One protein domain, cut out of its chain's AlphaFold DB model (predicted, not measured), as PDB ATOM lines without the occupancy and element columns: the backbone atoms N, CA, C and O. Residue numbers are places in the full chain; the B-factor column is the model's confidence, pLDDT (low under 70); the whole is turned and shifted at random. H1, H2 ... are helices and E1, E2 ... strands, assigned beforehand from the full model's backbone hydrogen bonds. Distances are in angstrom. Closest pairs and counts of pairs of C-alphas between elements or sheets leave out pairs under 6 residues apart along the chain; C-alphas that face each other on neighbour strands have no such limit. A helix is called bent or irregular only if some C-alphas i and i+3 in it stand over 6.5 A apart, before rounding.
ATOM      1  N   ASN A  20      10.108  43.406 -60.740       60.16
ATOM      2  CA  ASN A  20       9.003  44.387 -60.745       60.16
ATOM      3  C   ASN A  20       7.659  43.735 -61.128       60.16
ATOM      4  O   ASN A  20       6.633  44.398 -61.226       60.16
ATOM      5  N   ASP A  21       7.667  42.420 -61.336       78.75
ATOM      6  CA  ASP A  21       6.500  41.622 -61.671       78.75
ATOM      7  C   ASP A  21       5.835  41.063 -60.400       78.75
ATOM      8  O   ASP A  21       6.226  40.032 -59.844       78.75
ATOM      9  N   GLU A  22       4.790  41.743 -59.939       83.56
ATOM     10  CA  GLU A  22       3.977  41.321 -58.792       83.56
ATOM     11  C   GLU A  22       3.473  39.867 -58.899       83.56
ATOM     12  O   GLU A  22       3.323  39.191 -57.877       83.56
ATOM     13  N   SER A  23       3.280  39.335 -60.114       85.12
ATOM     14  CA  SER A  23       2.904  37.932 -60.321       85.12
ATOM     15  C   SER A  23       3.995  36.992 -59.815       85.12
ATOM     16  O   SER A  23       3.731  36.112 -58.993       85.12
ATOM     17  N   LYS A  24       5.250  37.211 -60.217       84.19
ATOM     18  CA  LYS A  24       6.383  36.394 -59.759       84.19
ATOM     19  C   LYS A  24       6.608  36.522 -58.248       84.19
ATOM     20  O   LYS A  24       6.851  35.509 -57.597       84.19
ATOM     21  N   ARG A  25       6.461  37.720 -57.662       87.69
ATOM     22  CA  ARG A  25       6.559  37.901 -56.193       87.69
ATOM     23  C   ARG A  25       5.506  37.083 -55.459       87.69
ATOM     24  O   ARG A  25       5.818  36.409 -54.476       87.69
ATOM     25  N   ARG A  26       4.265  37.110 -55.956       87.94
ATOM     26  CA  ARG A  26       3.160  36.321 -55.407       87.94
ATOM     27  C   ARG A  26       3.443  34.825 -55.500       87.94
ATOM     28  O   ARG A  26       3.204  34.126 -54.521       87.94
ATOM     29  N   LYS A  27       4.003  34.354 -56.618       88.44
ATOM     30  CA  LYS A  27       4.409  32.949 -56.799       88.44
ATOM     31  C   LYS A  27       5.485  32.530 -55.804       88.44
ATOM     32  O   LYS A  27       5.305  31.540 -55.103       88.44
ATOM     33  N   VAL A  28       6.562  33.309 -55.685       87.31
ATOM     34  CA  VAL A  28       7.649  33.039 -54.728       87.31
ATOM     35  C   VAL A  28       7.112  32.993 -53.298       87.31
ATOM     36  O   VAL A  28       7.396  32.047 -52.565       87.31
ATOM     37  N   ARG A  29       6.290  33.977 -52.910       89.94
ATOM     38  CA  ARG A  29       5.661  34.002 -51.583       89.94
ATOM     39  C   ARG A  29       4.771  32.778 -51.365       89.94
ATOM     40  O   ARG A  29       4.925  32.115 -50.349       89.94
ATOM     41  N   LEU A  30       3.926  32.424 -52.334       91.06
ATOM     42  CA  LEU A  30       3.062  31.247 -52.253       91.06
ATOM     43  C   LEU A  30       3.863  29.951 -52.055       91.06
ATOM     44  O   LEU A  30       3.496  29.131 -51.215       91.06
ATOM     45  N   MET A  31       4.954  29.768 -52.803       89.56
ATOM     46  CA  MET A  31       5.817  28.591 -52.669       89.56
ATOM     47  C   MET A  31       6.483  28.527 -51.291       89.56
ATOM     48  O   MET A  31       6.512  27.461 -50.677       89.56
ATOM     49  N   ILE A  32       6.986  29.657 -50.782       90.38
ATOM     50  CA  ILE A  32       7.627  29.708 -49.463       90.38
ATOM     51  C   ILE A  32       6.601  29.476 -48.347       90.38
ATOM     52  O   ILE A  32       6.852  28.655 -47.466       90.38
ATOM     53  N   ASP A  33       5.434  30.116 -48.412       90.75
ATOM     54  CA  ASP A  33       4.354  29.932 -47.438       90.75
ATOM     55  C   ASP A  33       3.877  28.472 -47.417       90.75
ATOM     56  O   ASP A  33       3.652  27.902 -46.345       90.75
ATOM     57  N   TYR A  34       3.779  27.831 -48.585       92.00
ATOM     58  CA  TYR A  34       3.466  26.407 -48.689       92.00
ATOM     59  C   TYR A  34       4.566  25.531 -48.073       92.00
ATOM     60  O   TYR A  34       4.266  24.576 -47.354       92.00
ATOM     61  N   ALA A  35       5.840  25.836 -48.335       91.19
ATOM     62  CA  ALA A  35       6.972  25.068 -47.820       91.19
ATOM     63  C   ALA A  35       7.135  25.192 -46.294       91.19
ATOM     64  O   ALA A  35       7.443  24.200 -45.634       91.19
ATOM     65  N   LEU A  36       6.894  26.381 -45.729       91.56
ATOM     66  CA  LEU A  36       6.931  26.641 -44.284       91.56
ATOM     67  C   LEU A  36       5.662  26.186 -43.553       91.56
ATOM     68  O   LEU A  36       5.669  26.068 -42.327       91.56
ATOM     69  N   SER A  37       4.581  25.896 -44.274       91.75
ATOM     70  CA  SER A  37       3.339  25.422 -43.673       91.75
ATOM     71  C   SER A  37       3.443  23.977 -43.170       91.75
ATOM     72  O   SER A  37       3.965  23.116 -43.887       91.75
ATOM     73  N   PRO A  38       2.894  23.674 -41.975       92.25
ATOM     74  CA  PRO A  38       2.813  22.307 -41.476       92.25
ATOM     75  C   PRO A  38       2.114  21.363 -42.467       92.25
ATOM     76  O   PRO A  38       1.169  21.775 -43.146       92.25
ATOM     77  N   PRO A  39       2.481  20.069 -42.525       90.81
ATOM     78  CA  PRO A  39       1.918  19.133 -43.502       90.81
ATOM     79  C   PRO A  39       0.381  19.092 -43.530       90.81
ATOM     80  O   PRO A  39      -0.226  19.097 -44.600       90.81
ATOM     81  N   TYR A  40      -0.269  19.127 -42.362       92.38
ATOM     82  CA  TYR A  40      -1.732  19.073 -42.261       92.38
ATOM     83  C   TYR A  40      -2.439  20.315 -42.814       92.38
ATOM     84  O   TYR A  40      -3.608  20.216 -43.191       92.38
ATOM     85  N   SER A  41      -1.769  21.472 -42.864       92.50
ATOM     86  CA  SER A  41      -2.373  22.713 -43.345       92.50
ATOM     87  C   SER A  41      -2.235  22.908 -44.852       92.50
ATOM     88  O   SER A  41      -2.986  23.696 -45.421       92.50
ATOM     89  N   LYS A  42      -1.354  22.150 -45.522       90.88
ATOM     90  CA  LYS A  42      -1.128  22.235 -46.977       90.88
ATOM     91  C   LYS A  42      -2.399  22.024 -47.805       90.88
ATOM     92  O   LYS A  42      -2.549  22.621 -48.861       90.88
ATOM     93  N   ARG A  43      -3.366  21.258 -47.288       90.19
ATOM     94  CA  ARG A  43      -4.689  21.054 -47.913       90.19
ATOM     95  C   ARG A  43      -5.571  22.309 -47.978       90.19
ATOM     96  O   ARG A  43      -6.619  22.270 -48.610       90.19
ATOM     97  N   TYR A  44      -5.207  23.375 -47.264       91.38
ATOM     98  CA  TYR A  44      -5.927  24.652 -47.267       91.38
ATOM     99  C   TYR A  44      -5.375  25.647 -48.292       91.38
ATOM    100  O   TYR A  44      -5.938  26.730 -48.444       91.38
ATOM    101  N   PHE A  45      -4.293  25.298 -48.991       91.00
ATOM    102  CA  PHE A  45      -3.769  26.102 -50.086       91.00
ATOM    103  C   PHE A  45      -4.619  25.923 -51.351       91.00
ATOM    104  O   PHE A  45      -5.167  24.840 -51.575       91.00
ATOM    105  N   PRO A  46      -4.741  26.967 -52.191       87.50
ATOM    106  CA  PRO A  46      -5.454  26.863 -53.455       87.50
ATOM    107  C   PRO A  46      -4.755  25.879 -54.399       87.50
ATOM    108  O   PRO A  46      -3.526  25.830 -54.468       87.50
ATOM    109  N   LEU A  47      -5.544  25.135 -55.173       85.81
ATOM    110  CA  LEU A  47      -5.035  24.335 -56.283       85.81
ATOM    111  C   LEU A  47      -4.667  25.283 -57.430       85.81
ATOM    112  O   LEU A  47      -5.542  25.846 -58.081       85.81
ATOM    113  N   THR A  48      -3.371  25.491 -57.650       87.75
ATOM    114  CA  THR A  48      -2.847  26.373 -58.703       87.75
ATOM    115  C   THR A  48      -1.677  25.711 -59.430       87.75
ATOM    116  O   THR A  48      -0.894  25.006 -58.785       87.75
ATOM    117  N   PRO A  49      -1.497  25.961 -60.745       85.19
ATOM    118  CA  PRO A  49      -0.311  25.527 -61.482       85.19
ATOM    119  C   PRO A  49       1.006  25.964 -60.830       85.19
ATOM    120  O   PRO A  49       2.005  25.259 -60.945       85.19
ATOM    121  N   ASP A  50       1.008  27.077 -60.090       86.06
ATOM    122  CA  ASP A  50       2.201  27.587 -59.402       86.06
ATOM    123  C   ASP A  50       2.711  26.648 -58.287       86.06
ATOM    124  O   ASP A  50       3.878  26.718 -57.911       86.06
ATOM    125  N   LEU A  51       1.863  25.743 -57.780       86.44
ATOM    126  CA  LEU A  51       2.214  24.722 -56.783       86.44
ATOM    127  C   LEU A  51       2.306  23.307 -57.381       86.44
ATOM    128  O   LEU A  51       2.464  22.342 -56.637       86.44
ATOM    129  N   SER A  52       2.243  23.159 -58.708       80.88
ATOM    130  CA  SER A  52       2.331  21.851 -59.386       80.88
ATOM    131  C   SER A  52       3.603  21.074 -59.024       80.88
ATOM    132  O   SER A  52       3.550  19.874 -58.775       80.88
ATOM    133  N   ASN A  53       4.728  21.782 -58.897       78.50
ATOM    134  CA  ASN A  53       6.028  21.218 -58.528       78.50
ATOM    135  C   ASN A  53       6.310  21.275 -57.018       78.50
ATOM    136  O   ASN A  53       7.433  21.017 -56.591       78.50
ATOM    137  N   ALA A  54       5.320  21.606 -56.183       78.25
ATOM    138  CA  ALA A  54       5.525  21.757 -54.743       78.25
ATOM    139  C   ALA A  54       5.963  20.452 -54.053       78.25
ATOM    140  O   ALA A  54       6.596  20.498 -53.000       78.25
ATOM    141  N   ALA A  55       5.666  19.299 -54.662       70.06
ATOM    142  CA  ALA A  55       6.119  17.986 -54.209       70.06
ATOM    143  C   ALA A  55       7.639  17.776 -54.350       70.06
ATOM    144  O   ALA A  55       8.191  16.926 -53.662       70.06
ATOM    145  N   LEU A  56       8.310  18.550 -55.212       81.25
ATOM    146  CA  LEU A  56       9.763  18.498 -55.413       81.25
ATOM    147  C   LEU A  56      10.532  19.389 -54.427       81.25
ATOM    148  O   LEU A  56      11.758  19.416 -54.461       81.25
ATOM    149  N   MET A  57       9.838  20.166 -53.589       82.12
ATOM    150  CA  MET A  57      10.501  21.034 -52.618       82.12
ATOM    151  C   MET A  57      11.078  20.223 -51.461       82.12
ATOM    152  O   MET A  57      10.408  19.347 -50.914       82.12
ATOM    153  N   ASP A  58      12.287  20.591 -51.035       82.50
ATOM    154  CA  ASP A  58      12.927  19.978 -49.875       82.50
ATOM    155  C   ASP A  58      12.052  20.111 -48.617       82.50
ATOM    156  O   ASP A  58      11.510  21.193 -48.340       82.50
ATOM    157  N   PRO A  59      11.942  19.052 -47.796       84.44
ATOM    158  CA  PRO A  59      11.268  19.145 -46.512       84.44
ATOM    159  C   PRO A  59      12.030  20.109 -45.592       84.44
ATOM    160  O   PRO A  59      13.221  19.933 -45.328       84.44
ATOM    161  N   ILE A  60      11.332  21.136 -45.095       87.06
ATOM    162  CA  ILE A  60      11.924  22.139 -44.198       87.06
ATOM    163  C   ILE A  60      11.971  21.637 -42.749       87.06
ATOM    164  O   ILE A  60      12.977  21.860 -42.083       87.06
ATOM    165  N   GLN A  61      10.915  20.956 -42.280       84.44
ATOM    166  CA  GLN A  61      10.816  20.375 -40.929       84.44
ATOM    167  C   GLN A  61      11.187  21.364 -39.805       84.44
ATOM    168  O   GLN A  61      11.977  21.061 -38.914       84.44
ATOM    169  N   VAL A  62      10.620  22.577 -39.839       88.81
ATOM    170  CA  VAL A  62      10.706  23.503 -38.690       88.81
ATOM    171  C   VAL A  62       9.920  22.943 -37.492       88.81
ATOM    172  O   VAL A  62       9.019  22.131 -37.698       88.81
ATOM    173  N   PRO A  63      10.170  23.401 -36.248       87.44
ATOM    174  CA  PRO A  63       9.525  22.871 -35.037       87.44
ATOM    175  C   PRO A  63       7.992  22.768 -35.056       87.44
ATOM    176  O   PRO A  63       7.418  21.995 -34.299       87.44
ATOM    177  N   THR A  64       7.308  23.544 -35.897       86.56
ATOM    178  CA  THR A  64       5.846  23.509 -36.049       86.56
ATOM    179  C   THR A  64       5.342  22.472 -37.055       86.56
ATOM    180  O   THR A  64       4.143  22.448 -37.339       86.56
ATOM    181  N   HIS A  65       6.217  21.639 -37.626       89.06
ATOM    182  CA  HIS A  65       5.880  20.555 -38.551       89.06
ATOM    183  C   HIS A  65       5.806  19.240 -37.773       89.06
ATOM    184  O   HIS A  65       6.817  18.560 -37.644       89.06
ATOM    185  N   PRO A  66       4.639  18.862 -37.224       86.38
ATOM    186  CA  PRO A  66       4.538  17.597 -36.523       86.38
ATOM    187  C   PRO A  66       4.625  16.435 -37.515       86.38
ATOM    188  O   PRO A  66       3.905  16.411 -38.516       86.38
ATOM    189  N   ASP A  67       5.422  15.428 -37.173       84.81
ATOM    190  CA  ASP A  67       5.534  14.184 -37.948       84.81
ATOM    191  C   ASP A  67       4.362  13.216 -37.696       84.81
ATOM    192  O   ASP A  67       4.232  12.183 -38.351       84.81
ATOM    193  N   ARG A  68       3.483  13.534 -36.735       88.50
ATOM    194  CA  ARG A  68       2.354  12.688 -36.324       88.50
ATOM    195  C   ARG A  68       1.101  13.482 -35.983       88.50
ATOM    196  O   ARG A  68       1.150  14.595 -35.459       88.50
ATOM    197  N   ALA A  69      -0.051  12.852 -36.199       89.38
ATOM    198  CA  ALA A  69      -1.337  13.423 -35.811       89.38
ATOM    199  C   ALA A  69      -1.539  13.443 -34.287       89.38
ATOM    200  O   ALA A  69      -2.174  14.361 -33.777       89.38
ATOM    201  N   VAL A  70      -0.988  12.460 -33.568       93.62
ATOM    202  CA  VAL A  70      -1.091  12.363 -32.105       93.62
ATOM    203  C   VAL A  70      -0.171  13.406 -31.459       93.62
ATOM    204  O   VAL A  70       1.041  13.318 -31.664       93.62
ATOM    205  N   PRO A  71      -0.713  14.390 -30.718       94.19
ATOM    206  CA  PRO A  71       0.102  15.401 -30.059       94.19
ATOM    207  C   PRO A  71       0.754  14.850 -28.787       94.19
ATOM    208  O   PRO A  71       0.220  13.931 -28.171       94.19
ATOM    209  N   VAL A  72       1.865  15.451 -28.365       94.19
ATOM    210  CA  VAL A  72       2.538  15.158 -27.086       94.19
ATOM    211  C   VAL A  72       2.574  16.406 -26.207       94.19
ATOM    212  O   VAL A  72       2.639  17.524 -26.713       94.19
ATOM    213  N   GLU A  73       2.510  16.242 -24.887       95.69
ATOM    214  CA  GLU A  73       2.668  17.335 -23.926       95.69
ATOM    215  C   GLU A  73       3.954  18.135 -24.188       95.69
ATOM    216  O   GLU A  73       5.028  17.578 -24.398       95.69
ATOM    217  N   GLY A  74       3.838  19.464 -24.179       92.94
ATOM    218  CA  GLY A  74       4.945  20.374 -24.474       92.94
ATOM    219  C   GLY A  74       5.207  20.605 -25.967       92.94
ATOM    220  O   GLY A  74       5.906  21.555 -26.310       92.94
ATOM    221  N   GLU A  75       4.613  19.816 -26.867       93.50
ATOM    222  CA  GLU A  75       4.726  20.028 -28.314       93.50
ATOM    223  C   GLU A  75       4.085  21.364 -28.726       93.50
ATOM    224  O   GLU A  75       2.994  21.719 -28.266       93.50
ATOM    225  N   VAL A  76       4.741  22.098 -29.629       95.06
ATOM    226  CA  VAL A  76       4.214  23.349 -30.187       95.06
ATOM    227  C   VAL A  76       3.574  23.080 -31.540       95.06
ATOM    228  O   VAL A  76       4.212  22.571 -32.457       95.06
ATOM    229  N   ARG A  77       2.312  23.479 -31.694       94.56
ATOM    230  CA  ARG A  77       1.564  23.359 -32.946       94.56
ATOM    231  C   ARG A  77       1.084  24.708 -33.444       94.56
ATOM    232  O   ARG A  77       0.632  25.555 -32.673       94.56
ATOM    233  N   LEU A  78       1.127  24.879 -34.763       95.56
ATOM    234  CA  LEU A  78       0.557  26.044 -35.424       95.56
ATOM    235  C   LEU A  78      -0.937  25.816 -35.688       95.56
ATOM    236  O   LEU A  78      -1.330  25.027 -36.543       95.56
ATOM    237  N   GLY A  79      -1.791  26.535 -34.978       95.81
ATOM    238  CA  GLY A  79      -3.213  26.586 -35.268       95.81
ATOM    239  C   GLY A  79      -3.478  27.324 -36.576       95.81
ATOM    240  O   GLY A  79      -3.369  28.549 -36.622       95.81
ATOM    241  N   VAL A  80      -3.870  26.594 -37.622       95.81
ATOM    242  CA  VAL A  80      -4.194  27.166 -38.938       95.81
ATOM    243  C   VAL A  80      -5.700  27.338 -39.098       95.81
ATOM    244  O   VAL A  80      -6.487  26.454 -38.751       95.81
ATOM    245  N   LYS A  81      -6.119  28.490 -39.632       95.62
ATOM    246  CA  LYS A  81      -7.532  28.805 -39.863       95.62
ATOM    247  C   LYS A  81      -8.153  27.841 -40.879       95.62
ATOM    248  O   LYS A  81      -7.626  27.628 -41.964       95.62
ATOM    249  N   SER A  82      -9.319  27.309 -40.537       92.56
ATOM    250  CA  SER A  82     -10.151  26.457 -41.383       92.56
ATOM    251  C   SER A  82     -11.615  26.865 -41.186       92.56
ATOM    252  O   SER A  82     -12.285  26.421 -40.250       92.56
ATOM    253  N   GLY A  83     -12.096  27.778 -42.036       90.44
ATOM    254  CA  GLY A  83     -13.399  28.426 -41.861       90.44
ATOM    255  C   GLY A  83     -13.440  29.284 -40.590       90.44
ATOM    256  O   GLY A  83     -12.604  30.169 -40.408       90.44
ATOM    257  N   ASN A  84     -14.396  29.003 -39.701       93.00
ATOM    258  CA  ASN A  84     -14.548  29.642 -38.384       93.00
ATOM    259  C   ASN A  84     -13.883  28.854 -37.235       93.00
ATOM    260  O   ASN A  84     -14.171  29.092 -36.061       93.00
ATOM    261  N   ARG A  85     -13.044  27.865 -37.561       96.50
ATOM    262  CA  ARG A  85     -12.324  27.032 -36.592       96.50
ATOM    263  C   ARG A  85     -10.838  26.999 -36.927       96.50
ATOM    264  O   ARG A  85     -10.407  27.473 -37.974       96.50
ATOM    265  N   VAL A  86     -10.069  26.396 -36.035       97.00
ATOM    266  CA  VAL A  86      -8.624  26.211 -36.151       97.00
ATOM    267  C   VAL A  86      -8.290  24.727 -36.171       97.00
ATOM    268  O   VAL A  86      -8.874  23.944 -35.419       97.00
ATOM    269  N   ASP A  87      -7.364  24.352 -37.045       96.56
ATOM    270  CA  ASP A  87      -6.809  23.012 -37.159       96.56
ATOM    271  C   ASP A  87      -5.371  22.956 -36.626       96.56
ATOM    272  O   ASP A  87      -4.541  23.800 -36.962       96.56
ATOM    273  N   PHE A  88      -5.096  21.929 -35.824       95.94
ATOM    274  CA  PHE A  88      -3.780  21.614 -35.260       95.94
ATOM    275  C   PHE A  88      -3.215  20.293 -35.809       95.94
ATOM    276  O   PHE A  88      -2.276  19.743 -35.243       95.94
ATOM    277  N   GLY A  89      -3.825  19.707 -36.843       94.69
ATOM    278  CA  GLY A  89      -3.366  18.438 -37.411       94.69
ATOM    279  C   GLY A  89      -3.649  17.218 -36.534       94.69
ATOM    280  O   GLY A  89      -2.985  16.203 -36.681       94.69
ATOM    281  N   VAL A  90      -4.624  17.308 -35.624       94.81
ATOM    282  CA  VAL A  90      -5.008  16.231 -34.681       94.81
ATOM    283  C   VAL A  90      -6.312  15.524 -35.081       94.81
ATOM    284  O   VAL A  90      -6.993  14.931 -34.252       94.81
ATOM    285  N   GLY A  91      -6.748  15.671 -36.337       92.19
ATOM    286  CA  GLY A  91      -8.015  15.113 -36.837       92.19
ATOM    287  C   GLY A  91      -9.286  15.846 -36.373       92.19
ATOM    288  O   GLY A  91     -10.385  15.501 -36.800       92.19
ATOM    289  N   LYS A  92      -9.166  16.895 -35.543       93.62
ATOM    290  CA  LYS A  92     -10.285  17.714 -35.044       93.62
ATOM    291  C   LYS A  92      -9.983  19.208 -35.147       93.62
ATOM    292  O   LYS A  92      -8.838  19.632 -35.043       93.62
ATOM    293  N   ARG A  93     -11.041  20.013 -35.311       95.50
ATOM    294  CA  ARG A  93     -10.984  21.484 -35.371       95.50
ATOM    295  C   ARG A  93     -11.554  22.124 -34.104       95.50
ATOM    296  O   ARG A  93     -12.500  21.605 -33.503       95.50
ATOM    297  N   PHE A  94     -11.054  23.294 -33.723       96.88
ATOM    298  CA  PHE A  94     -11.354  23.954 -32.445       96.88
ATOM    299  C   PHE A  94     -11.842  25.391 -32.650       96.88
ATOM    300  O   PHE A  94     -11.446  26.044 -33.608       96.88
ATOM    301  N   LYS A  95     -12.719  25.889 -31.771       96.75
ATOM    302  CA  LYS A  95     -13.098  27.313 -31.737       96.75
ATOM    303  C   LYS A  95     -12.015  28.078 -30.965       96.75
ATOM    304  O   LYS A  95     -12.064  28.125 -29.739       96.75
ATOM    305  N   LYS A  96     -10.989  28.546 -31.674       96.12
ATOM    306  CA  LYS A  96      -9.813  29.261 -31.152       96.12
ATOM    307  C   LYS A  96      -9.328  30.254 -32.210       96.12
ATOM    308  O   LYS A  96      -9.702  30.110 -33.371       96.12
ATOM    309  N   GLU A  97      -8.471  31.191 -31.819       96.00
ATOM    310  CA  GLU A  97      -7.764  32.056 -32.767       96.00
ATOM    311  C   GLU A  97      -6.566  31.328 -33.399       96.00
ATOM    312  O   GLU A  97      -5.932  30.512 -32.716       96.00
ATOM    313  N   PRO A  98      -6.235  31.584 -34.679       95.81
ATOM    314  CA  PRO A  98      -5.017  31.071 -35.302       95.81
ATOM    315  C   PRO A  98      -3.758  31.556 -34.571       95.81
ATOM    316  O   PRO A  98      -3.739  32.649 -34.011       95.81
ATOM    317  N   GLY A  99      -2.692  30.758 -34.593       95.00
ATOM    318  CA  GLY A  99      -1.426  31.114 -33.942       95.00
ATOM    319  C   GLY A  99      -0.701  29.912 -33.353       95.00
ATOM    320  O   GLY A  99      -1.100  28.773 -33.576       95.00
ATOM    321  N   LEU A 100       0.375  30.154 -32.607       96.00
ATOM    322  CA  LEU A 100       1.126  29.088 -31.952       96.00
ATOM    323  C   LEU A 100       0.465  28.667 -30.647       96.00
ATOM    324  O   LEU A 100       0.031  29.501 -29.853       96.00
ATOM    325  N   TYR A 101       0.428  27.361 -30.415       96.50
ATOM    326  CA  TYR A 101      -0.071  26.793 -29.178       96.50
ATOM    327  C   TYR A 101       0.843  25.681 -28.688       96.50
ATOM    328  O   TYR A 101       1.300  24.864 -29.479       96.50
ATOM    329  N   VAL A 102       1.032  25.613 -27.377       96.69
ATOM    330  CA  VAL A 102       1.631  24.456 -26.713       96.69
ATOM    331  C   VAL A 102       0.536  23.471 -26.305       96.69
ATOM    332  O   VAL A 102      -0.535  23.870 -25.827       96.69
ATOM    333  N   VAL A 103       0.790  22.183 -26.504       96.44
ATOM    334  CA  VAL A 103      -0.062  21.088 -26.032       96.44
ATOM    335  C   VAL A 103       0.135  20.932 -24.525       96.44
ATOM    336  O   VAL A 103       1.243  20.684 -24.059       96.44
ATOM    337  N   THR A 104      -0.939  21.070 -23.746       97.06
ATOM    338  CA  THR A 104      -0.886  20.954 -22.274       97.06
ATOM    339  C   THR A 104      -1.492  19.662 -21.730       97.06
ATOM    340  O   THR A 104      -1.265  19.330 -20.575       97.06
ATOM    341  N   ASP A 105      -2.338  18.995 -22.516       96.31
ATOM    342  CA  ASP A 105      -2.989  17.719 -22.180       96.31
ATOM    343  C   ASP A 105      -3.312  17.044 -23.519       96.31
ATOM    344  O   ASP A 105      -4.229  17.488 -24.227       96.31
ATOM    345  N   SER A 106      -2.501  16.061 -23.922       94.88
ATOM    346  CA  SER A 106      -2.614  15.400 -25.228       94.88
ATOM    347  C   SER A 106      -3.880  14.547 -25.322       94.88
ATOM    348  O   SER A 106      -4.585  14.602 -26.331       94.88
ATOM    349  N   LEU A 107      -4.235  13.848 -24.239       93.88
ATOM    350  CA  LEU A 107      -5.417  12.986 -24.152       93.88
ATOM    351  C   LEU A 107      -6.715  13.778 -24.316       93.88
ATOM    352  O   LEU A 107      -7.638  13.347 -25.007       93.88
ATOM    353  N   ARG A 108      -6.793  14.964 -23.701       95.31
ATOM    354  CA  ARG A 108      -7.971  15.842 -23.795       95.31
ATOM    355  C   ARG A 108      -7.868  16.890 -24.902       95.31
ATOM    356  O   ARG A 108      -8.790  17.698 -25.039       95.31
ATOM    357  N   LEU A 109      -6.781  16.897 -25.675       95.69
ATOM    358  CA  LEU A 109      -6.497  17.878 -26.728       95.69
ATOM    359  C   LEU A 109      -6.631  19.327 -26.223       95.69
ATOM    360  O   LEU A 109      -7.335  20.155 -26.817       95.69
ATOM    361  N   LYS A 110      -5.986  19.639 -25.091       96.44
ATOM    362  CA  LYS A 110      -5.920  21.011 -24.566       96.44
ATOM    363  C   LYS A 110      -4.671  21.718 -25.072       96.44
ATOM    364  O   LYS A 110      -3.563  21.196 -25.001       96.44
ATOM    365  N   PHE A 111      -4.882  22.953 -25.512       96.69
ATOM    366  CA  PHE A 111      -3.870  23.813 -26.110       96.69
ATOM    367  C   PHE A 111      -3.886  25.182 -25.431       96.69
ATOM    368  O   PHE A 111      -4.971  25.762 -25.257       96.69
ATOM    369  N   ARG A 112      -2.705  25.726 -25.120       96.94
ATOM    370  CA  ARG A 112      -2.529  27.102 -24.627       96.94
ATOM    371  C   ARG A 112      -1.757  27.952 -25.636       96.94
ATOM    372  O   ARG A 112      -0.764  27.461 -26.162       96.94
ATOM    373  N   PRO A 113      -2.207  29.185 -25.927       97.00
ATOM    374  CA  PRO A 113      -1.527  30.045 -26.885       97.00
ATOM    375  C   PRO A 113      -0.145  30.436 -26.357       97.00
ATOM    376  O   PRO A 113       0.013  30.706 -25.167       97.00
ATOM    377  N   VAL A 114       0.832  30.484 -27.254       95.94
ATOM    378  CA  VAL A 114       2.198  30.950 -26.989       95.94
ATOM    379  C   VAL A 114       2.625  31.905 -28.100       95.94
ATOM    380  O   VAL A 114       2.059  31.894 -29.194       95.94
ATOM    381  N   LYS A 115       3.614  32.752 -27.825       92.12
ATOM    382  CA  LYS A 115       4.229  33.643 -28.814       92.12
ATOM    383  C   LYS A 115       5.733  33.435 -28.784       92.12
ATOM    384  O   LYS A 115       6.276  33.182 -27.715       92.12
ATOM    385  N   ASP A 116       6.351  33.488 -29.959       85.69
ATOM    386  CA  ASP A 116       7.808  33.549 -30.136       85.69
ATOM    387  C   ASP A 116       8.613  32.439 -29.429       85.69
ATOM    388  O   ASP A 116       9.799  32.587 -29.159       85.69
ATOM    389  N   LEU A 117       7.976  31.294 -29.155       88.88
ATOM    390  CA  LEU A 117       8.600  30.171 -28.449       88.88
ATOM    391  C   LEU A 117       9.518  29.343 -29.357       88.88
ATOM    392  O   LEU A 117      10.490  28.752 -28.899       88.88
ATOM    393  N   VAL A 118       9.186  29.267 -30.647       92.50
ATOM    394  CA  VAL A 118       9.892  28.435 -31.625       92.50
ATOM    395  C   VAL A 118      10.144  29.206 -32.909       92.50
ATOM    396  O   VAL A 118       9.379  30.090 -33.291       92.50
ATOM    397  N   TYR A 119      11.215  28.830 -33.603       93.62
ATOM    398  CA  TYR A 119      11.516  29.356 -34.925       93.62
ATOM    399  C   TYR A 119      10.498  28.842 -35.956       93.62
ATOM    400  O   TYR A 119      10.280  27.638 -36.070       93.62
ATOM    401  N   LEU A 120       9.877  29.754 -36.706       92.19
ATOM    402  CA  LEU A 120       8.827  29.442 -37.689       92.19
ATOM    403  C   LEU A 120       9.329  29.367 -39.134       92.19
ATOM    404  O   LEU A 120       8.538  29.128 -40.045       92.19
ATOM    405  N   GLY A 121      10.624  29.583 -39.348       93.00
ATOM    406  CA  GLY A 121      11.171  29.884 -40.666       93.00
ATOM    407  C   GLY A 121      11.412  31.384 -40.866       93.00
ATOM    408  O   GLY A 121      10.991  32.205 -40.044       93.00
TER     409      GLY A 121
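This is residues 20 to 121 of the 215 residues of an uncharacterized protein of Sulfodiicoccus acidiphilus (UniProt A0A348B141). Picture a four-stranded sheet, curled like part of a barrel, at one end of an elongated body, with helix H1 reaching away from it to make the other end and the short helix H2 lying over strand E1 between the two. A long stretch with no named element, residues 45 to 75, runs out beside H1 and then comes back to the sheet, and after E4 the last residues, 115 to 121, fold back toward the end of H1. The printed part has 102 residues, with two named helices and then four named strands, in the order H1 H2 E1 E2 E3 E4; the sheet runs E2 E1 E3 E4 and is antiparallel throughout. The class is mixed, helices and strands, with 43 residues in named elements, under half of those printed. The whole is compact by its radius of gyration of the C-alphas, 14.6 A, yet its outline is elongated, spanning 47 by 26 by 23 A.

Begin at Asn 20, and two residues on find C-alpha 22 at (3.977, 41.321, -58.792); there H1 begins, residues 22 to 36, and it runs 20.8 A to C-alpha 36 at (6.931, 26.641, -44.284). Next comes H2, residues 39 to 44, 10.3 A long; it is irregular, but only just, with C-alphas 40 and 43 lying 6.7 A apart. Pass over residues 45 to 75 to reach E1, residues 76 to 82, 18.5 A long, which begins at C-alpha 76, (4.214, 23.349, -30.187). E2 is short, residues 85 to 87. Look further on for E3, residues 99 to 105, 17.9 A long, and for E4, residues 110 to 114, 13.1 A long, which ends at C-alpha 114, (2.198, 30.950, -26.989).

Start with the sheet, whose edge strands are E2 and E4. It is strongly twisted: from edge to edge its strands' lines turn by 90 degrees, while the way across it turns by 150 degrees. The pairing of E1 is staggered, with E3 over residues 76 to 79 and with E2 over residues 80 to 82. E1 and E2 form a hairpin; look there for N 82 and O 85, 2.8 A apart. Between E1 and E3, antiparallel at 121 degrees, find N 79 and O 99 at 2.7 A. E3 and E4 form the other hairpin, where N 102 and O 112 are 2.8 A apart. Outside the named strands, residues 93 to 94 pair antiparallel with residues 86 to 87 of E2. H2 is on the sheet at a height over the sheet of 9.0 A; it lies over E1 and runs along the strands, at 14 degrees to E1 on the local plane, which is fitted to 6 C-alphas of the sheet. The closest C-alphas of H2 and E1 are those of Ser 41 and Val 80, 6.5 A apart. H1 is not on the sheet, and it is apart from E1, E2, E3 and E4. H1 and H2 are close but not clearly touching, their closest C-alphas being those of Tyr 34 and Lys 42, 6.4 A apart. They run opposite ways at a steep tilt of 38 degrees, though the line of H2 is a rough one. In H1 every O i to N i+4 pair is within hydrogen-bond range; in H2 it is 0 of 2, beside 2 of 3 O i to N i+3 pairs.

The two C-alphas farthest apart are those of Asn 20 and Leu 107, 50.3 A. The printed part has no cut. The links from H2 to E1, 31 residues, and from E2 to E3, 11 residues, are long; the other three are tight. Look in the B-factor column for the confidence: the mean pLDDT of the printed part is 90.7, and residue 20 alone is under 70.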